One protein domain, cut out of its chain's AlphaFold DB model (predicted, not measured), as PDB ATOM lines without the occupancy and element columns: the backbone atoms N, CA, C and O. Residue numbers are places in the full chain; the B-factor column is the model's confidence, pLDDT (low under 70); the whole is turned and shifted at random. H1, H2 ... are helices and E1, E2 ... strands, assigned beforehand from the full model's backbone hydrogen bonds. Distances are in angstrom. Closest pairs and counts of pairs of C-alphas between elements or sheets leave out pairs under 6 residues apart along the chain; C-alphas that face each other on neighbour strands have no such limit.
ATOM      1  N   PRO A 438     175.348 153.621 148.491       92.44
ATOM      2  CA  PRO A 438     176.713 153.117 148.417       92.44
ATOM      3  C   PRO A 438     176.812 151.649 148.846       92.44
ATOM      4  O   PRO A 438     176.178 151.237 149.822       92.44
ATOM      5  N   THR A 439     177.685 150.885 148.188       94.19
ATOM      6  CA  THR A 439     177.857 149.437 148.401       94.19
ATOM      7  C   THR A 439     178.032 149.061 149.872       94.19
ATOM      8  O   THR A 439     177.390 148.133 150.357       94.19
ATOM      9  N   HIS A 440     178.836 149.815 150.627       90.69
ATOM     10  CA  HIS A 440     179.079 149.541 152.046       90.69
ATOM     11  C   HIS A 440     177.820 149.693 152.925       90.69
ATOM     12  O   HIS A 440     177.697 149.015 153.945       90.69
ATOM     13  N   ILE A 441     176.866 150.552 152.546       93.88
ATOM     14  CA  ILE A 441     175.567 150.664 153.225       93.88
ATOM     15  C   ILE A 441     174.676 149.483 152.849       93.88
ATOM     16  O   ILE A 441     174.052 148.890 153.729       93.88
ATOM     17  N   THR A 442     174.657 149.105 151.571       95.31
ATOM     18  CA  THR A 442     173.900 147.952 151.065       95.31
ATOM     19  C   THR A 442     174.318 146.655 151.753       95.31
ATOM     20  O   THR A 442     173.465 145.921 152.250       95.31
ATOM     21  N   VAL A 443     175.626 146.404 151.879       94.19
ATOM     22  CA  VAL A 443     176.165 145.236 152.599       94.19
ATOM     23  C   VAL A 443     175.657 145.200 154.041       94.19
ATOM     24  O   VAL A 443     175.205 144.159 154.515       94.19
ATOM     25  N   ARG A 444     175.646 146.346 154.730       92.81
ATOM     26  CA  ARG A 444     175.138 146.435 156.106       92.81
ATOM     27  C   ARG A 444     173.630 146.221 156.199       92.81
ATOM     28  O   ARG A 444     173.175 145.554 157.121       92.81
ATOM     29  N   GLN A 445     172.848 146.725 155.241       94.44
ATOM     30  CA  GLN A 445     171.416 146.410 155.158       94.44
ATOM     31  C   GLN A 445     171.193 144.902 155.019       94.44
ATOM     32  O   GLN A 445     170.391 144.346 155.764       94.44
ATOM     33  N   ILE A 446     171.936 144.239 154.129       95.00
ATOM     34  CA  ILE A 446     171.858 142.789 153.922       95.00
ATOM     35  C   ILE A 446     172.207 142.038 155.211       95.00
ATOM     36  O   ILE A 446     171.434 141.186 155.645       95.00
ATOM     37  N   GLN A 447     173.314 142.386 155.873       92.50
ATOM     38  CA  GLN A 447     173.707 141.785 157.154       92.50
ATOM     39  C   GLN A 447     172.624 141.969 158.227       92.50
ATOM     40  O   GLN A 447     172.253 141.019 158.917       92.50
ATOM     41  N   ALA A 448     172.066 143.175 158.349       91.38
ATOM     42  CA  ALA A 448     171.028 143.464 159.331       91.38
ATOM     43  C   ALA A 448     169.713 142.712 159.049       91.38
ATOM     44  O   ALA A 448     169.039 142.295 159.995       91.38
ATOM     45  N   LEU A 449     169.358 142.519 157.773       93.62
ATOM     46  CA  LEU A 449     168.209 141.717 157.342       93.62
ATOM     47  C   LEU A 449     168.431 140.225 157.610       93.62
ATOM     48  O   LEU A 449     167.560 139.592 158.201       93.62
ATOM     49  N   ARG A 450     169.606 139.678 157.267       93.44
ATOM     50  CA  ARG A 450     169.980 138.288 157.590       93.44
ATOM     51  C   ARG A 450     169.839 138.017 159.083       93.44
ATOM     52  O   ARG A 450     169.137 137.095 159.484       93.44
ATOM     53  N   GLN A 451     170.394 138.903 159.910       88.75
ATOM     54  CA  GLN A 451     170.272 138.821 161.366       88.75
ATOM     55  C   GLN A 451     168.828 138.959 161.864       88.75
ATOM     56  O   GLN A 451     168.459 138.338 162.856       88.75
ATOM     57  N   MET A 452     168.013 139.802 161.225       87.75
ATOM     58  CA  MET A 452     166.608 140.000 161.596       87.75
ATOM     59  C   MET A 452     165.751 138.764 161.305       87.75
ATOM     60  O   MET A 452     164.844 138.471 162.078       87.75
ATOM     61  N   HIS A 453     166.054 138.054 160.219       89.56
ATOM     62  CA  HIS A 453     165.307 136.887 159.750       89.56
ATOM     63  C   HIS A 453     165.976 135.544 160.093       89.56
ATOM     64  O   HIS A 453     165.472 134.505 159.686       89.56
ATOM     65  N   ASN A 454     167.073 135.555 160.863       90.25
ATOM     66  CA  ASN A 454     167.882 134.377 161.206       90.25
ATOM     67  C   ASN A 454     168.363 133.565 159.982       90.25
ATOM     68  O   ASN A 454     168.440 132.343 160.047       90.25
ATOM     69  N   VAL A 455     168.702 134.248 158.885       93.06
ATOM     70  CA  VAL A 455     169.292 133.639 157.678       93.06
ATOM     71  C   VAL A 455     170.809 133.585 157.852       93.06
ATOM     72  O   VAL A 455     171.406 134.598 158.233       93.06
ATOM     73  N   ARG A 456     171.446 132.435 157.600       91.06
ATOM     74  CA  ARG A 456     172.903 132.287 157.784       91.06
ATOM     75  C   ARG A 456     173.669 133.009 156.683       91.06
ATOM     76  O   ARG A 456     173.124 133.309 155.624       91.06
ATOM     77  N   ASP A 457     174.941 133.306 156.920       87.50
ATOM     78  CA  ASP A 457     175.799 133.854 155.870       87.50
ATOM     79  C   ASP A 457     175.992 132.817 154.751       87.50
ATOM     80  O   ASP A 457     176.126 131.625 155.014       87.50
ATOM     81  N   GLY A 458     175.948 133.270 153.497       87.69
ATOM     82  CA  GLY A 458     176.014 132.407 152.309       87.69
ATOM     83  C   GLY A 458     174.667 131.854 151.821       87.69
ATOM     84  O   GLY A 458     174.545 131.571 150.636       87.69
ATOM     85  N   GLU A 459     173.634 131.776 152.669       94.12
ATOM     86  CA  GLU A 459     172.286 131.353 152.240       94.12
ATOM     87  C   GLU A 459     171.591 132.444 151.407       94.12
ATOM     88  O   GLU A 459     171.835 133.637 151.605       94.12
ATOM     89  N   GLU A 460     170.703 132.085 150.484       92.62
ATOM     90  CA  GLU A 460     169.962 133.077 149.699       92.62
ATOM     91  C   GLU A 460     168.902 133.788 150.564       92.62
ATOM     92  O   GLU A 460     168.178 133.160 151.339       92.62
ATOM     93  N   LEU A 461     168.802 135.120 150.461       92.38
ATOM     94  CA  LEU A 461     167.700 135.845 151.099       92.38
ATOM     95  C   LEU A 461     166.432 135.663 150.271       92.38
ATOM     96  O   LEU A 461     166.416 135.986 149.087       92.38
ATOM     97  N   HIS A 462     165.346 135.244 150.918       94.00
ATOM     98  CA  HIS A 462     164.043 135.166 150.265       94.00
ATOM     99  C   HIS A 462     163.662 136.519 149.634       94.00
ATOM    100  O   HIS A 462     163.763 137.560 150.283       94.00
ATOM    101  N   HIS A 463     163.172 136.508 148.392       90.38
ATOM    102  CA  HIS A 463     162.916 137.706 147.574       90.38
ATOM    103  C   HIS A 463     161.916 138.717 148.187       90.38
ATOM    104  O   HIS A 463     161.854 139.882 147.786       90.38
ATOM    105  N   THR A 464     161.118 138.300 149.174       91.44
ATOM    106  CA  THR A 464     160.215 139.194 149.921       91.44
ATOM    107  C   THR A 464     160.917 139.983 151.030       91.44
ATOM    108  O   THR A 464     160.388 141.001 151.482       91.44
ATOM    109  N   ILE A 465     162.104 139.558 151.472       94.06
ATOM    110  CA  ILE A 465     162.869 140.247 152.515       94.06
ATOM    111  C   ILE A 465     163.381 141.576 151.959       94.06
ATOM    112  O   ILE A 465     163.940 141.647 150.872       94.06
ATOM    113  N   GLY A 466     163.167 142.659 152.712       93.50
ATOM    114  CA  GLY A 466     163.511 144.013 152.271       93.50
ATOM    115  C   GLY A 466     162.586 144.586 151.190       93.50
ATOM    116  O   GLY A 466     162.772 145.737 150.785       93.50
ATOM    117  N   THR A 467     161.561 143.835 150.779       95.44
ATOM    118  CA  THR A 467     160.521 144.289 149.855       95.44
ATOM    119  C   THR A 467     159.334 144.859 150.629       95.44
ATOM    120  O   THR A 467     158.874 144.304 151.627       95.44
ATOM    121  N   THR A 468     158.837 146.009 150.186       95.50
ATOM    122  CA  THR A 468     157.688 146.710 150.766       95.50
ATOM    123  C   THR A 468     156.625 146.986 149.711       95.50
ATOM    124  O   THR A 468     156.875 146.839 148.515       95.50
ATOM    125  N   LEU A 469     155.440 147.397 150.158       96.56
ATOM    126  CA  LEU A 469     154.337 147.784 149.289       96.56
ATOM    127  C   LEU A 469     154.082 149.285 149.373       96.56
ATOM    128  O   LEU A 469     154.178 149.902 150.442       96.56
ATOM    129  N   ILE A 470     153.694 149.869 148.245       96.38
ATOM    130  CA  ILE A 470     153.210 151.245 148.188       96.38
ATOM    131  C   ILE A 470     151.881 151.318 147.440       96.38
ATOM    132  O   ILE A 470     151.658 150.632 146.444       96.38
ATOM    133  N   CYS A 471     150.984 152.173 147.928       95.31
ATOM    134  CA  CYS A 471     149.769 152.527 147.208       95.31
ATOM    135  C   CYS A 471     149.987 153.863 146.512       95.31
ATOM    136  O   CYS A 471     150.155 154.889 147.174       95.31
ATOM    137  N   MET A 472     149.958 153.847 145.186       92.38
ATOM    138  CA  MET A 472     150.214 155.039 144.385       92.38
ATOM    139  C   MET A 472     149.022 155.996 144.325       92.38
ATOM    140  O   MET A 472     149.211 157.178 144.060       92.38
ATOM    141  N   GLU A 473     147.813 155.503 144.600       91.38
ATOM    142  CA  GLU A 473     146.600 156.320 144.573       91.38
ATOM    143  C   GLU A 473     146.434 157.117 145.870       91.38
ATOM    144  O   GLU A 473     146.401 158.342 145.832       91.38
ATOM    145  N   CYS A 474     146.442 156.456 147.035       90.25
ATOM    146  CA  CYS A 474     146.405 157.160 148.327       90.25
ATOM    147  C   CYS A 474     147.780 157.643 148.820       90.25
ATOM    148  O   CYS A 474     147.877 158.159 149.936       90.25
ATOM    149  N   GLN A 475     148.834 157.457 148.016       93.44
ATOM    150  CA  GLN A 475     150.196 157.935 148.278       93.44
ATOM    151  C   GLN A 475     150.756 157.442 149.624       93.44
ATOM    152  O   GLN A 475     151.444 158.166 150.345       93.44
ATOM    153  N   GLN A 476     150.462 156.188 149.987       92.88
ATOM    154  CA  GLN A 476     150.895 155.606 151.259       92.88
ATOM    155  C   GLN A 476     151.955 154.524 151.114       92.88
ATOM    156  O   GLN A 476     151.779 153.556 150.374       92.88
ATOM    157  N   PHE A 477     152.998 154.649 151.932       95.00
ATOM    158  CA  PHE A 477     153.928 153.571 152.239       95.00
ATOM    159  C   PHE A 477     153.256 152.573 153.188       95.00
ATOM    160  O   PHE A 477     152.733 152.982 154.228       95.00
ATOM    161  N   LYS A 478     153.231 151.285 152.829       94.56
ATOM    162  CA  LYS A 478     152.504 150.259 153.595       94.56
ATOM    163  C   LYS A 478     153.374 149.523 154.604       94.56
ATOM    164  O   LYS A 478     152.834 149.018 155.583       94.56
ATOM    165  N   GLY A 479     154.695 149.522 154.441       92.56
ATOM    166  CA  GLY A 479     155.586 148.873 155.401       92.56
ATOM    167  C   GLY A 479     155.543 149.545 156.775       92.56
ATOM    168  O   GLY A 479     155.412 150.770 156.883       92.56
ATOM    169  N   PHE A 480     155.690 148.762 157.845       93.44
ATOM    170  CA  PHE A 480     155.834 149.326 159.186       93.44
ATOM    171  C   PHE A 480     157.154 150.087 159.311       93.44
ATOM    172  O   PHE A 480     158.239 149.512 159.291       93.44
ATOM    173  N   VAL A 481     157.053 151.407 159.452       92.62
ATOM    174  CA  VAL A 481     158.213 152.288 159.584       92.62
ATOM    175  C   VAL A 481     158.589 152.417 161.054       92.62
ATOM    176  O   VAL A 481     157.780 152.881 161.862       92.62
ATOM    177  N   ALA A 482     159.823 152.048 161.392       90.88
ATOM    178  CA  ALA A 482     160.417 152.283 162.699       90.88
ATOM    179  C   ALA A 482     160.806 153.761 162.844       90.88
ATOM    180  O   ALA A 482     161.521 154.319 162.006       90.88
ATOM    181  N   TYR A 483     160.336 154.395 163.917       87.19
ATOM    182  CA  TYR A 483     160.710 155.764 164.269       87.19
ATOM    183  C   TYR A 483     160.672 155.987 165.784       87.19
ATOM    184  O   TYR A 483     159.947 155.322 166.531       87.19
ATOM    185  N   ARG A 484     161.477 156.944 166.251       83.50
ATOM    186  CA  ARG A 484     161.563 157.337 167.659       83.50
ATOM    187  C   ARG A 484     160.973 158.730 167.842       83.50
ATOM    188  O   ARG A 484     161.365 159.667 167.152       83.50
ATOM    189  N   THR A 485     160.039 158.856 168.775       82.75
ATOM    190  CA  THR A 485     159.596 160.149 169.314       82.75
ATOM    191  C   THR A 485     160.363 160.451 170.600       82.75
ATOM    192  O   THR A 485     161.012 159.565 171.157       82.75
ATOM    193  N   ALA A 486     160.259 161.680 171.111       75.25
ATOM    194  CA  ALA A 486     160.887 162.057 172.380       75.25
ATOM    195  C   ALA A 486     160.463 161.155 173.558       75.25
ATOM    196  O   ALA A 486     161.233 160.979 174.494       75.25
ATOM    197  N   LYS A 487     159.255 160.572 173.503       77.44
ATOM    198  CA  LYS A 487     158.682 159.770 174.595       77.44
ATOM    199  C   LYS A 487     158.657 158.264 174.324       77.44
ATOM    200  O   LYS A 487     158.603 157.491 175.272       77.44
ATOM    201  N   LYS A 488     158.631 157.827 173.059       81.75
ATOM    202  CA  LYS A 488     158.358 156.422 172.715       81.75
ATOM    203  C   LYS A 488     159.020 155.974 171.414       81.75
ATOM    204  O   LYS A 488     159.100 156.725 170.440       81.75
ATOM    205  N   ILE A 489     159.438 154.710 171.395       82.81
ATOM    206  CA  ILE A 489     159.872 153.983 170.200       82.81
ATOM    207  C   ILE A 489     158.657 153.300 169.561       82.81
ATOM    208  O   ILE A 489     157.893 152.618 170.244       82.81
ATOM    209  N   HIS A 490     158.480 153.474 168.253       84.31
ATOM    210  CA  HIS A 490     157.384 152.883 167.490       84.31
ATOM    211  C   HIS A 490     157.904 151.834 166.504       84.31
ATOM    212  O   HIS A 490     158.951 152.021 165.886       84.31
ATOM    213  N   ASN A 491     157.137 150.749 166.339       83.00
ATOM    214  CA  ASN A 491     157.266 149.755 165.265       83.00
ATOM    215  C   ASN A 491     158.632 149.056 165.128       83.00
ATOM    216  O   ASN A 491     158.915 148.474 164.089       83.00
ATOM    217  N   ILE A 492     159.480 149.059 166.161       81.00
ATOM    218  CA  ILE A 492     160.792 148.388 166.096       81.00
ATOM    219  C   ILE A 492     160.681 146.855 165.986       81.00
ATOM    220  O   ILE A 492     161.596 146.209 165.483       81.00
ATOM    221  N   HIS A 493     159.564 146.287 166.445       79.06
ATOM    222  CA  HIS A 493     159.252 144.855 166.377       79.06
ATOM    223  C   HIS A 493     158.067 144.552 165.452       79.06
ATOM    224  O   HIS A 493     157.559 143.435 165.466       79.06
ATOM    225  N   ALA A 494     157.576 145.546 164.706       81.44
ATOM    226  CA  ALA A 494     156.464 145.338 163.793       81.44
ATOM    227  C   ALA A 494     156.995 144.751 162.481       81.44
ATOM    228  O   ALA A 494     157.891 145.324 161.862       81.44
ATOM    229  N   TYR A 495     156.424 143.623 162.070       80.06
ATOM    230  CA  TYR A 495     156.724 142.957 160.807       80.06
ATOM    231  C   TYR A 495     155.502 143.031 159.890       80.06
ATOM    232  O   TYR A 495     154.367 143.098 160.359       80.06
ATOM    233  N   GLY A 496     155.737 143.009 158.580       85.06
ATOM    234  CA  GLY A 496     154.676 142.983 157.576       85.06
ATOM    235  C   GLY A 496     154.243 144.362 157.076       85.06
ATOM    236  O   GLY A 496     155.024 145.318 157.045       85.06
ATOM    237  N   GLN A 497     152.994 144.429 156.622       88.44
ATOM    238  CA  GLN A 497     152.425 145.559 155.894       88.44
ATOM    239  C   GLN A 497     151.131 146.021 156.576       88.44
ATOM    240  O   GLN A 497     150.330 145.214 157.042       88.44
ATOM    241  N   ALA A 498     150.915 147.329 156.646       87.94
ATOM    242  CA  ALA A 498     149.759 147.931 157.290       87.94
ATOM    243  C   ALA A 498     148.601 148.119 156.300       87.94
ATOM    244  O   ALA A 498     148.764 148.769 155.268       87.94
ATOM    245  N   ARG A 499     147.398 147.659 156.677       89.88
ATOM    246  CA  ARG A 499     146.142 147.889 155.931       89.88
ATOM    247  C   ARG A 499     146.242 147.441 154.461       89.88
ATOM    248  O   ARG A 499     145.997 148.240 153.552       89.88
ATOM    249  N   VAL A 500     146.638 146.189 154.252       92.81
ATOM    250  CA  VAL A 500     146.697 145.521 152.944       92.81
ATOM    251  C   VAL A 500     145.620 144.441 152.912       92.81
ATOM    252  O   VAL A 500     145.494 143.696 153.880       92.81
ATOM    253  N   LEU A 501     144.826 144.412 151.845       92.19
ATOM    254  CA  LEU A 501     143.884 143.334 151.545       92.19
ATOM    255  C   LEU A 501     144.591 142.344 150.628       92.19
ATOM    256  O   LEU A 501     145.373 142.768 149.779       92.19
ATOM    257  N   VAL A 502     144.323 141.060 150.803       93.56
ATOM    258  CA  VAL A 502     144.804 140.003 149.916       93.56
ATOM    259  C   VAL A 502     143.568 139.403 149.267       93.56
ATOM    260  O   VAL A 502     142.598 139.142 149.972       93.56
ATOM    261  N   ASP A 503     143.574 139.277 147.946       93.00
ATOM    262  CA  ASP A 503     142.547 138.514 147.242       93.00
ATOM    263  C   ASP A 503     142.893 137.029 147.343       93.00
ATOM    264  O   ASP A 503     143.997 136.608 146.990       93.00
ATOM    265  N   ASP A 504     141.957 136.254 147.882       93.62
ATOM    266  CA  ASP A 504     142.144 134.832 148.157       93.62
ATOM    267  C   ASP A 504     142.318 134.005 146.871       93.62
ATOM    268  O   ASP A 504     142.896 132.921 146.920       93.62
ATOM    269  N   ASN A 505     141.858 134.508 145.717       94.38
ATOM    270  CA  ASN A 505     141.892 133.762 144.459       94.38
ATOM    271  C   ASN A 505     143.242 133.859 143.742       94.38
ATOM    272  O   ASN A 505     143.728 132.868 143.202       94.38
ATOM    273  N   ASP A 506     143.838 135.053 143.698       93.56
ATOM    274  CA  ASP A 506     145.050 135.320 142.915       93.56
ATOM    275  C   ASP A 506     146.255 135.758 143.766       93.56
ATOM    276  O   ASP A 506     147.366 135.909 143.248       93.56
ATOM    277  N   GLY A 507     146.060 135.952 145.074       92.31
ATOM    278  CA  GLY A 507     147.091 136.407 146.004       92.31
ATOM    279  C   GLY A 507     147.544 137.851 145.770       92.31
ATOM    280  O   GLY A 507     148.554 138.278 146.351       92.31
ATOM    281  N   LYS A 508     146.847 138.625 144.924       94.94
ATOM    282  CA  LYS A 508     147.172 140.035 144.700       94.94
ATOM    283  C   LYS A 508     146.846 140.851 145.937       94.94
ATOM    284  O   LYS A 508     145.929 140.570 146.707       94.94
ATOM    285  N   MET A 509     147.649 141.889 146.136       94.94
ATOM    286  CA  MET A 509     147.588 142.722 147.328       94.94
ATOM    287  C   MET A 509     147.044 144.101 146.986       94.94
ATOM    288  O   MET A 509     147.633 144.823 146.186       94.94
ATOM    289  N   TYR A 510     145.968 144.499 147.654       95.56
ATOM    290  CA  TYR A 510     145.256 145.754 147.427       95.56
ATOM    291  C   TYR A 510     145.302 146.652 148.664       95.56
ATOM    292  O   TYR A 510     145.595 146.233 149.789       95.56
ATOM    293  N   CYS A 511     145.034 147.943 148.483       94.25
ATOM    294  CA  CYS A 511     145.041 148.884 149.595       94.25
ATOM    295  C   CYS A 511     143.745 148.768 150.414       94.25
ATOM    296  O   CYS A 511     142.696 149.249 150.005       94.25
ATOM    297  N   GLY A 512     143.837 148.249 151.641       88.50
ATOM    298  CA  GLY A 512     142.712 148.173 152.585       88.50
ATOM    299  C   GLY A 512     142.440 149.452 153.365       88.50
ATOM    300  O   GLY A 512     141.680 149.453 154.335       88.50
ATOM    301  N   LYS A 513     143.101 150.561 153.014       79.19
ATOM    302  CA  LYS A 513     142.881 151.824 153.709       79.19
ATOM    303  C   LYS A 513     141.555 152.412 153.242       79.19
ATOM    304  O   LYS A 513     141.503 153.065 152.208       79.19
ATOM    305  N   ARG A 514     140.517 152.292 154.068       69.56
ATOM    306  CA  ARG A 514     139.401 153.237 154.012       69.56
ATOM    307  C   ARG A 514     139.961 154.588 154.435       69.56
ATOM    308  O   ARG A 514     140.531 154.702 155.521       69.56
ATOM    309  N   CYS A 515     139.896 155.607 153.583       61.47
ATOM    310  CA  CYS A 515     140.128 156.959 154.064       61.47
ATOM    311  C   CYS A 515     139.092 157.206 155.178       61.47
ATOM    312  O   CYS A 515     137.888 157.218 154.924       61.47
ATOM    313  N   ASP A 516     139.543 157.298 156.428       52.09
ATOM    314  CA  ASP A 516     138.669 157.480 157.591       52.09
ATOM    315  C   ASP A 516     137.857 158.779 157.435       52.09
ATOM    316  O   ASP A 516     138.286 159.683 156.710       52.09
ATOM    317  N   LYS A 517     136.627 158.818 157.980       52.50
ATOM    318  CA  LYS A 517     135.614 159.897 157.845       52.50
ATOM    319  C   LYS A 517     136.250 161.297 157.794       52.50
ATOM    320  O   LYS A 517     137.189 161.558 158.536       52.50
ATOM    321  N   ALA A 535     125.485 177.686 153.780       76.19
ATOM    322  CA  ALA A 535     125.235 176.271 154.090       76.19
ATOM    323  C   ALA A 535     125.158 175.388 152.838       76.19
ATOM    324  O   ALA A 535     125.741 174.304 152.820       76.19
ATOM    325  N   CYS A 536     124.473 175.852 151.787       78.75
ATOM    326  CA  CYS A 536     124.322 175.087 150.548       78.75
ATOM    327  C   CYS A 536     125.681 174.883 149.856       78.75
ATOM    328  O   CYS A 536     126.058 173.753 149.545       78.75
ATOM    329  N   GLU A 537     126.475 175.950 149.715       78.00
ATOM    330  CA  GLU A 537     127.809 175.870 149.114       78.00
ATOM    331  C   GLU A 537     128.766 175.016 149.966       78.00
ATOM    332  O   GLU A 537     129.522 174.193 149.438       78.00
ATOM    333  N   LYS A 538     128.706 175.137 151.299       80.38
ATOM    334  CA  LYS A 538     129.457 174.266 152.218       80.38
ATOM    335  C   LYS A 538     129.075 172.794 152.067       80.38
ATOM    336  O   LYS A 538     129.981 171.956 152.042       80.38
ATOM    337  N   GLU A 539     127.789 172.471 151.950       84.69
ATOM    338  CA  GLU A 539     127.337 171.084 151.812       84.69
ATOM    339  C   GLU A 539     127.692 170.512 150.434       84.69
ATOM    340  O   GLU A 539     128.182 169.385 150.356       84.69
ATOM    341  N   MET A 540     127.587 171.300 149.356       83.19
ATOM    342  CA  MET A 540     128.060 170.896 148.025       83.19
ATOM    343  C   MET A 540     129.566 170.597 148.023       83.19
ATOM    344  O   MET A 540     129.984 169.531 147.561       83.19
ATOM    345  N   ARG A 541     130.384 171.477 148.620       84.00
ATOM    346  CA  ARG A 541     131.837 171.268 148.776       84.00
ATOM    347  C   ARG A 541     132.153 170.026 149.610       84.00
ATOM    348  O   ARG A 541     133.129 169.324 149.346       84.00
ATOM    349  N   LYS A 542     131.366 169.755 150.652       85.88
ATOM    350  CA  LYS A 542     131.530 168.573 151.509       85.88
ATOM    351  C   LYS A 542     131.167 167.289 150.758       85.88
ATOM    352  O   LYS A 542     131.981 166.369 150.741       85.88
ATOM    353  N   SER A 543     130.029 167.272 150.066       86.88
ATOM    354  CA  SER A 543     129.591 166.162 149.211       86.88
ATOM    355  C   SER A 543     130.608 165.850 148.108       86.88
ATOM    356  O   SER A 543     130.934 164.686 147.875       86.88
ATOM    357  N   ALA A 544     131.175 166.871 147.454       85.25
ATOM    358  CA  ALA A 544     132.226 166.690 146.450       85.25
ATOM    359  C   ALA A 544     133.488 166.035 147.036       85.25
ATOM    360  O   ALA A 544     134.058 165.115 146.446       85.25
ATOM    361  N   LYS A 545     133.918 166.461 148.232       86.19
ATOM    362  CA  LYS A 545     135.061 165.856 148.939       86.19
ATOM    363  C   LYS A 545     134.803 164.409 149.345       86.19
ATOM    364  O   LYS A 545     135.720 163.593 149.269       86.19
ATOM    365  N   GLU A 546     133.585 164.089 149.776       86.56
ATOM    366  CA  GLU A 546     133.185 162.724 150.122       86.56
ATOM    367  C   GLU A 546     133.172 161.817 148.888       86.56
ATOM    368  O   GLU A 546     133.843 160.785 148.905       86.56
ATOM    369  N   ARG A 547     132.564 162.255 147.779       88.50
ATOM    370  CA  ARG A 547     132.572 161.509 146.510       88.50
ATOM    371  C   ARG A 547     133.983 161.266 145.970       88.50
ATOM    372  O   ARG A 547     134.342 160.126 145.696       88.50
ATOM    373  N   ARG A 548     134.852 162.289 145.928       86.12
ATOM    374  CA  ARG A 548     136.265 162.120 145.509       86.12
ATOM    375  C   ARG A 548     137.010 161.097 146.365       86.12
ATOM    376  O   ARG A 548     137.883 160.366 145.897       86.12
ATOM    377  N   LYS A 549     136.693 161.056 147.655       85.69
ATOM    378  CA  LYS A 549     137.296 160.129 148.607       85.69
ATOM    379  C   LYS A 549     136.781 158.701 148.417       85.69
ATOM    380  O   LYS A 549     137.575 157.771 148.546       85.69
ATOM    381  N   GLU A 550     135.500 158.522 148.116       88.00
ATOM    382  CA  GLU A 550     134.908 157.227 147.760       88.00
ATOM    383  C   GLU A 550     135.501 156.680 146.463       88.00
ATOM    384  O   GLU A 550     135.965 155.542 146.446       88.00
ATOM    385  N   GLU A 551     135.609 157.512 145.428       88.06
ATOM    386  CA  GLU A 551     136.278 157.163 144.171       88.06
ATOM    387  C   GLU A 551     137.739 156.759 144.407       88.06
ATOM    388  O   GLU A 551     138.197 155.726 143.923       88.06
ATOM    389  N   MET A 552     138.479 157.527 145.214       88.19
ATOM    390  CA  MET A 552     139.860 157.190 145.564       88.19
ATOM    391  C   MET A 552     139.956 155.883 146.366       88.19
ATOM    392  O   MET A 552     140.885 155.109 146.141       88.19
ATOM    393  N   ASN A 553     139.027 155.621 147.290       89.62
ATOM    394  CA  ASN A 553     138.973 154.357 148.027       89.62
ATOM    395  C   ASN A 553     138.674 153.179 147.089       89.62
ATOM    396  O   ASN A 553     139.310 152.137 147.221       89.62
ATOM    397  N   SER A 554     137.758 153.361 146.135       90.69
ATOM    398  CA  SER A 554     137.432 152.372 145.106       90.69
ATOM    399  C   SER A 554     138.661 152.046 144.252       90.69
ATOM    400  O   SER A 554     139.054 150.887 144.152       90.69
ATOM    401  N   LEU A 555     139.370 153.071 143.762       90.81
ATOM    402  CA  LEU A 555     140.633 152.906 143.030       90.81
ATOM    403  C   LEU A 555     141.722 152.216 143.867       90.81
ATOM    404  O   LEU A 555     142.482 151.399 143.360       90.81
ATOM    405  N   CYS A 556     141.816 152.533 145.159       91.56
ATOM    406  CA  CYS A 556     142.759 151.882 146.069       91.56
ATOM    407  C   CYS A 556     142.463 150.386 146.255       91.56
ATOM    408  O   CYS A 556     143.398 149.603 146.430       91.56
ATOM    409  N   ALA A 557     141.184 150.011 146.256       91.25
ATOM    410  CA  ALA A 557     140.746 148.633 146.413       91.25
ATOM    411  C   ALA A 557     140.880 147.820 145.118       91.25
ATOM    412  O   ALA A 557     141.068 146.615 145.203       91.25
ATOM    413  N   SER A 558     140.813 148.459 143.945       91.56
ATOM    414  CA  SER A 558     140.881 147.779 142.644       91.56
ATOM    415  C   SER A 558     142.280 147.715 142.027       91.56
ATOM    416  O   SER A 558     142.533 146.869 141.175       91.56
ATOM    417  N   ILE A 559     143.202 148.593 142.431       92.25
ATOM    418  CA  ILE A 559     144.557 148.648 141.868       92.25
ATOM    419  C   ILE A 559     145.541 147.911 142.777       92.25
ATOM    420  O   ILE A 559     145.689 148.250 143.956       92.25
ATOM    421  N   GLU A 560     146.263 146.945 142.201       96.00
ATOM    422  CA  GLU A 560     147.312 146.198 142.898       96.00
ATOM    423  C   GLU A 560     148.400 147.142 143.444       96.00
ATOM    424  O   GLU A 560     148.862 148.085 142.791       96.00
ATOM    425  N   LEU A 561     148.823 146.883 144.680       96.38
ATOM    426  CA  LEU A 561     149.924 147.586 145.323       96.38
ATOM    427  C   LEU A 561     151.248 147.289 144.619       96.38
ATOM    428  O   LEU A 561     151.581 146.146 144.321       96.38
ATOM    429  N   GLN A 562     152.075 148.320 144.452       95.56
ATOM    430  CA  GLN A 562     153.386 148.141 143.837       95.56
ATOM    431  C   GLN A 562     154.387 147.590 144.853       95.56
ATOM    432  O   GLN A 562     154.591 148.181 145.920       95.56
ATOM    433  N   LYS A 563     155.024 146.471 144.497       96.06
ATOM    434  CA  LYS A 563     156.137 145.860 145.234       96.06
ATOM    435  C   LYS A 563     157.436 146.591 144.916       96.06
ATOM    436  O   LYS A 563     157.765 146.805 143.754       96.06
ATOM    437  N   ILE A 564     158.178 146.963 145.953       95.56
ATOM    438  CA  ILE A 564     159.448 147.680 145.831       95.56
ATOM    439  C   ILE A 564     160.475 147.064 146.770       95.56
ATOM    440  O   ILE A 564     160.263 147.043 147.981       95.56
ATOM    441  N   SER A 565     161.614 146.635 146.227       95.88
ATOM    442  CA  SER A 565     162.778 146.282 147.042       95.88
ATOM    443  C   SER A 565     163.508 147.545 147.489       95.88
ATOM    444  O   SER A 565     163.846 148.404 146.676       95.88
ATOM    445  N   LEU A 566     163.747 147.662 148.795       96.94
ATOM    446  CA  LEU A 566     164.534 148.747 149.383       96.94
ATOM    447  C   LEU A 566     165.959 148.315 149.750       96.94
ATOM    448  O   LEU A 566     166.705 149.105 150.334       96.94
ATOM    449  N   ILE A 567     166.357 147.084 149.419       96.69
ATOM    450  CA  ILE A 567     167.742 146.636 149.599       96.69
ATOM    451  C   ILE A 567     168.632 147.463 148.672       96.69
ATOM    452  O   ILE A 567     168.397 147.521 147.468       96.69
ATOM    453  N   GLY A 568     169.626 148.138 149.246       96.38
ATOM    454  CA  GLY A 568     170.550 149.007 148.521       96.38
ATOM    455  C   GLY A 568     169.911 150.261 147.935       96.38
ATOM    456  O   GLY A 568     170.522 150.906 147.090       96.38
ATOM    457  N   ASN A 569     168.700 150.623 148.371       96.88
ATOM    458  CA  ASN A 569     167.957 151.737 147.798       96.88
ATOM    459  C   ASN A 569     167.297 152.632 148.863       96.88
ATOM    460  O   ASN A 569     166.930 152.204 149.963       96.88
ATOM    461  N   VAL A 570     167.115 153.906 148.517       96.38
ATOM    462  CA  VAL A 570     166.254 154.861 149.224       96.38
ATOM    463  C   VAL A 570     165.130 155.273 148.288       96.38
ATOM    464  O   VAL A 570     165.368 155.836 147.223       96.38
ATOM    465  N   LEU A 571     163.896 155.044 148.718       96.94
ATOM    466  CA  LEU A 571     162.699 155.482 148.020       96.94
ATOM    467  C   LEU A 571     162.294 156.870 148.518       96.94
ATOM    468  O   LEU A 571     161.879 157.031 149.666       96.94
ATOM    469  N   GLN A 572     162.339 157.871 147.648       95.19
ATOM    470  CA  GLN A 572     161.586 159.101 147.847       95.19
ATOM    471  C   GLN A 572     160.149 158.875 147.408       95.19
ATOM    472  O   GLN A 572     159.890 158.584 146.244       95.19
ATOM    473  N   PHE A 573     159.223 159.035 148.344       96.00
ATOM    474  CA  PHE A 573     157.801 158.869 148.112       96.00
ATOM    475  C   PHE A 573     157.034 160.005 148.787       96.00
ATOM    476  O   PHE A 573     156.991 160.100 150.017       96.00
ATOM    477  N   TYR A 574     156.492 160.913 147.968       90.88
ATOM    478  CA  TYR A 574     155.649 162.043 148.382       90.88
ATOM    479  C   TYR A 574     156.212 162.844 149.570       90.88
ATOM    480  O   TYR A 574     155.557 163.095 150.580       90.88
ATOM    481  N   GLY A 575     157.474 163.265 149.439       85.94
ATOM    482  CA  GLY A 575     158.160 164.122 150.415       85.94
ATOM    483  C   GLY A 575     158.775 163.385 151.608       85.94
ATOM    484  O   GLY A 575     159.385 164.021 152.467       85.94
ATOM    485  N   SER A 576     158.659 162.058 151.668       93.25
ATOM    486  CA  SER A 576     159.363 161.230 152.648       93.25
ATOM    487  C   SER A 576     160.397 160.344 151.959       93.25
ATOM    488  O   SER A 576     160.167 159.864 150.856       93.25
ATOM    489  N   LEU A 577     161.538 160.137 152.611       94.94
ATOM    490  CA  LEU A 577     162.577 159.208 152.177       94.94
ATOM    491  C   LEU A 577     162.476 157.944 153.032       94.94
ATOM    492  O   LEU A 577     162.562 158.032 154.258       94.94
ATOM    493  N   TYR A 578     162.281 156.795 152.400       96.62
ATOM    494  CA  TYR A 578     162.143 155.492 153.037       96.62
ATOM    495  C   TYR A 578     163.293 154.586 152.625       96.62
ATOM    496  O   TYR A 578     163.680 154.545 151.463       96.62
ATOM    497  N   THR A 579     163.846 153.847 153.575       96.56
ATOM    498  CA  THR A 579     164.910 152.875 153.310       96.56
ATOM    499  C   THR A 579     164.950 151.834 154.422       96.56
ATOM    500  O   THR A 579     164.181 151.909 155.384       96.56
ATOM    501  N   ILE A 580     165.844 150.861 154.303       95.88
ATOM    502  CA  ILE A 580     166.108 149.855 155.325       95.88
ATOM    503  C   ILE A 580     167.192 150.382 156.261       95.88
ATOM    504  O   ILE A 580     168.231 150.878 155.827       95.88
ATOM    505  N   CYS A 581     166.963 150.272 157.564       93.75
ATOM    506  CA  CYS A 581     167.962 150.614 158.560       93.75
ATOM    507  C   CYS A 581     169.151 149.642 158.457       93.75
ATOM    508  O   CYS A 581     168.962 148.456 158.744       93.75
ATOM    509  N   PRO A 582     170.377 150.105 158.146       93.12
ATOM    510  CA  PRO A 582     171.551 149.238 158.002       93.12
ATOM    511  C   PRO A 582     172.003 148.611 159.328       93.12
ATOM    512  O   PRO A 582     172.928 147.815 159.350       93.12
ATOM    513  N   GLN A 583     171.369 148.988 160.438       89.31
ATOM    514  CA  GLN A 583     171.697 148.519 161.779       89.31
ATOM    515  C   GLN A 583     170.731 147.451 162.307       89.31
ATOM    516  O   GLN A 583     171.108 146.616 163.124       89.31
ATOM    517  N   CYS A 584     169.459 147.482 161.895       88.62
ATOM    518  CA  CYS A 584     168.456 146.547 162.415       88.62
ATOM    519  C   CYS A 584     167.562 145.895 161.358       88.62
ATOM    520  O   CYS A 584     166.751 145.054 161.730       88.62
ATOM    521  N   GLY A 585     167.670 146.266 160.081       92.12
ATOM    522  CA  GLY A 585     166.868 145.684 159.003       92.12
ATOM    523  C   GLY A 585     165.424 146.199 158.922       92.12
ATOM    524  O   GLY A 585     164.731 145.907 157.956       92.12
ATOM    525  N   ASN A 586     164.961 147.011 159.879       93.56
ATOM    526  CA  ASN A 586     163.616 147.594 159.819       93.56
ATOM    527  C   ASN A 586     163.523 148.693 158.757       93.56
ATOM    528  O   ASN A 586     164.455 149.490 158.602       93.56
ATOM    529  N   PHE A 587     162.357 148.825 158.122       95.56
ATOM    530  CA  PHE A 587     162.049 150.011 157.328       95.56
ATOM    531  C   PHE A 587     162.068 151.258 158.210       95.56
ATOM    532  O   PHE A 587     161.575 151.262 159.339       95.56
ATOM    533  N   MET A 588     162.638 152.337 157.695       94.06
ATOM    534  CA  MET A 588     162.766 153.603 158.399       94.06
ATOM    535  C   MET A 588     162.477 154.770 157.470       94.06
ATOM    536  O   MET A 588     162.756 154.723 156.272       94.06
ATOM    537  N   LYS A 589     161.958 155.850 158.055       94.00
ATOM    538  CA  LYS A 589     161.971 157.159 157.415       94.00
ATOM    539  C   LYS A 589     163.342 157.770 157.674       94.00
ATOM    540  O   LYS A 589     163.723 157.944 158.833       94.00
ATOM    541  N   TYR A 590     164.083 158.056 156.611       91.38
ATOM    542  CA  TYR A 590     165.397 158.675 156.709       91.38
ATOM    543  C   TYR A 590     165.298 159.999 157.470       91.38
ATOM    544  O   TYR A 590     164.424 160.830 157.211       91.38
TER     545      TYR A 590
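Overview. This is residues 438 to 517 and 535 to 590 of the 674 residues of an uncharacterized protein of Halieaceae bacterium (UniProt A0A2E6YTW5). A loose body of short strand pairs and long loops has H1 at one end, and the long helix H2 sticks out from the other end as an arm with its residues 535 to 545. The antiparallel pair E1 and E4 lies nearest the middle, the small sheet E5 E6 E7 lies to one side of it and is grazed by H1, and the hairpin E2 and E3 lies toward H2, whose residues 553 to 558 come near it. The printed part has 136 residues, with named elements in the order H1 E1 E2 E3 H2 E4 E5 E6 E7; under half of the residues are in them, and the class is mixed, helices and strands. The three sheets, E5 - E6 - E7, E1 - E4 and E2 - E3, are antiparallel. The whole is loose, with a radius of gyration of the C-alphas of 18.2 A, and only just elongated, spanning 65 by 43 by 25 A.

Arrangement. H1, residues 439 to 453, with its residues 441 to 449 only grazes the sheet of E5, residues 569 to 573, E6, residues 576 to 580, and E7, residues 587 to 589. The closest C-alphas of H1 and E6 are those of Gln 445 and Ile 580, 6.3 A apart. E1, residues 467 to 471, is antiparallel to E4, residues 562 to 565, at 149 degrees, with N 468 and O 564 2.8 A apart. Residues 470 to 471 of E1 also pair, antiparallel, with residues 476 to 477. E2, residues 500 to 502, and E3, residues 509 to 511, form a hairpin, with N 510 and O 501 2.8 A apart. H2, residues 535 to 558, has 5 pairs of C-alphas within 8 A of E3, the closest those of Cys 511 and Cys 556, 5.2 A apart. E4 and E5 meet only through their link. E5, E6 and E7 form a meander, each strand the antiparallel neighbour of the one before; N 571 and O 578 are 2.8 A apart, as are N 588 and O 579. H1 and H2 are apart. In both helices every O i to N i+4 pair is within hydrogen-bond range.

Along the chain. H1 begins at C-alpha 439, (177.857, 149.437, 148.401), and is 21.1 A long from first to last C-alpha. E1 measures 13.8 A. H2 begins at C-alpha 535, (125.235, 176.271, 154.090), and measures 34.5 A. E5 measures 12.4 A and E6 13.5 A. E7 ends at C-alpha 589, (161.971, 157.159, 157.415).

Size, cuts and confidence. The C-alphas of Gly 458 and Ala 535 are the two farthest apart, at 67.1 A. Residues 518 to 534 are not printed, and C-alphas 517 and 535 are 19.7 A apart across the cut. The links H1 to E1 and E1 to E2 are long. The mean pLDDT of the printed part is 89.7, and residues 514 to 517 are under 70.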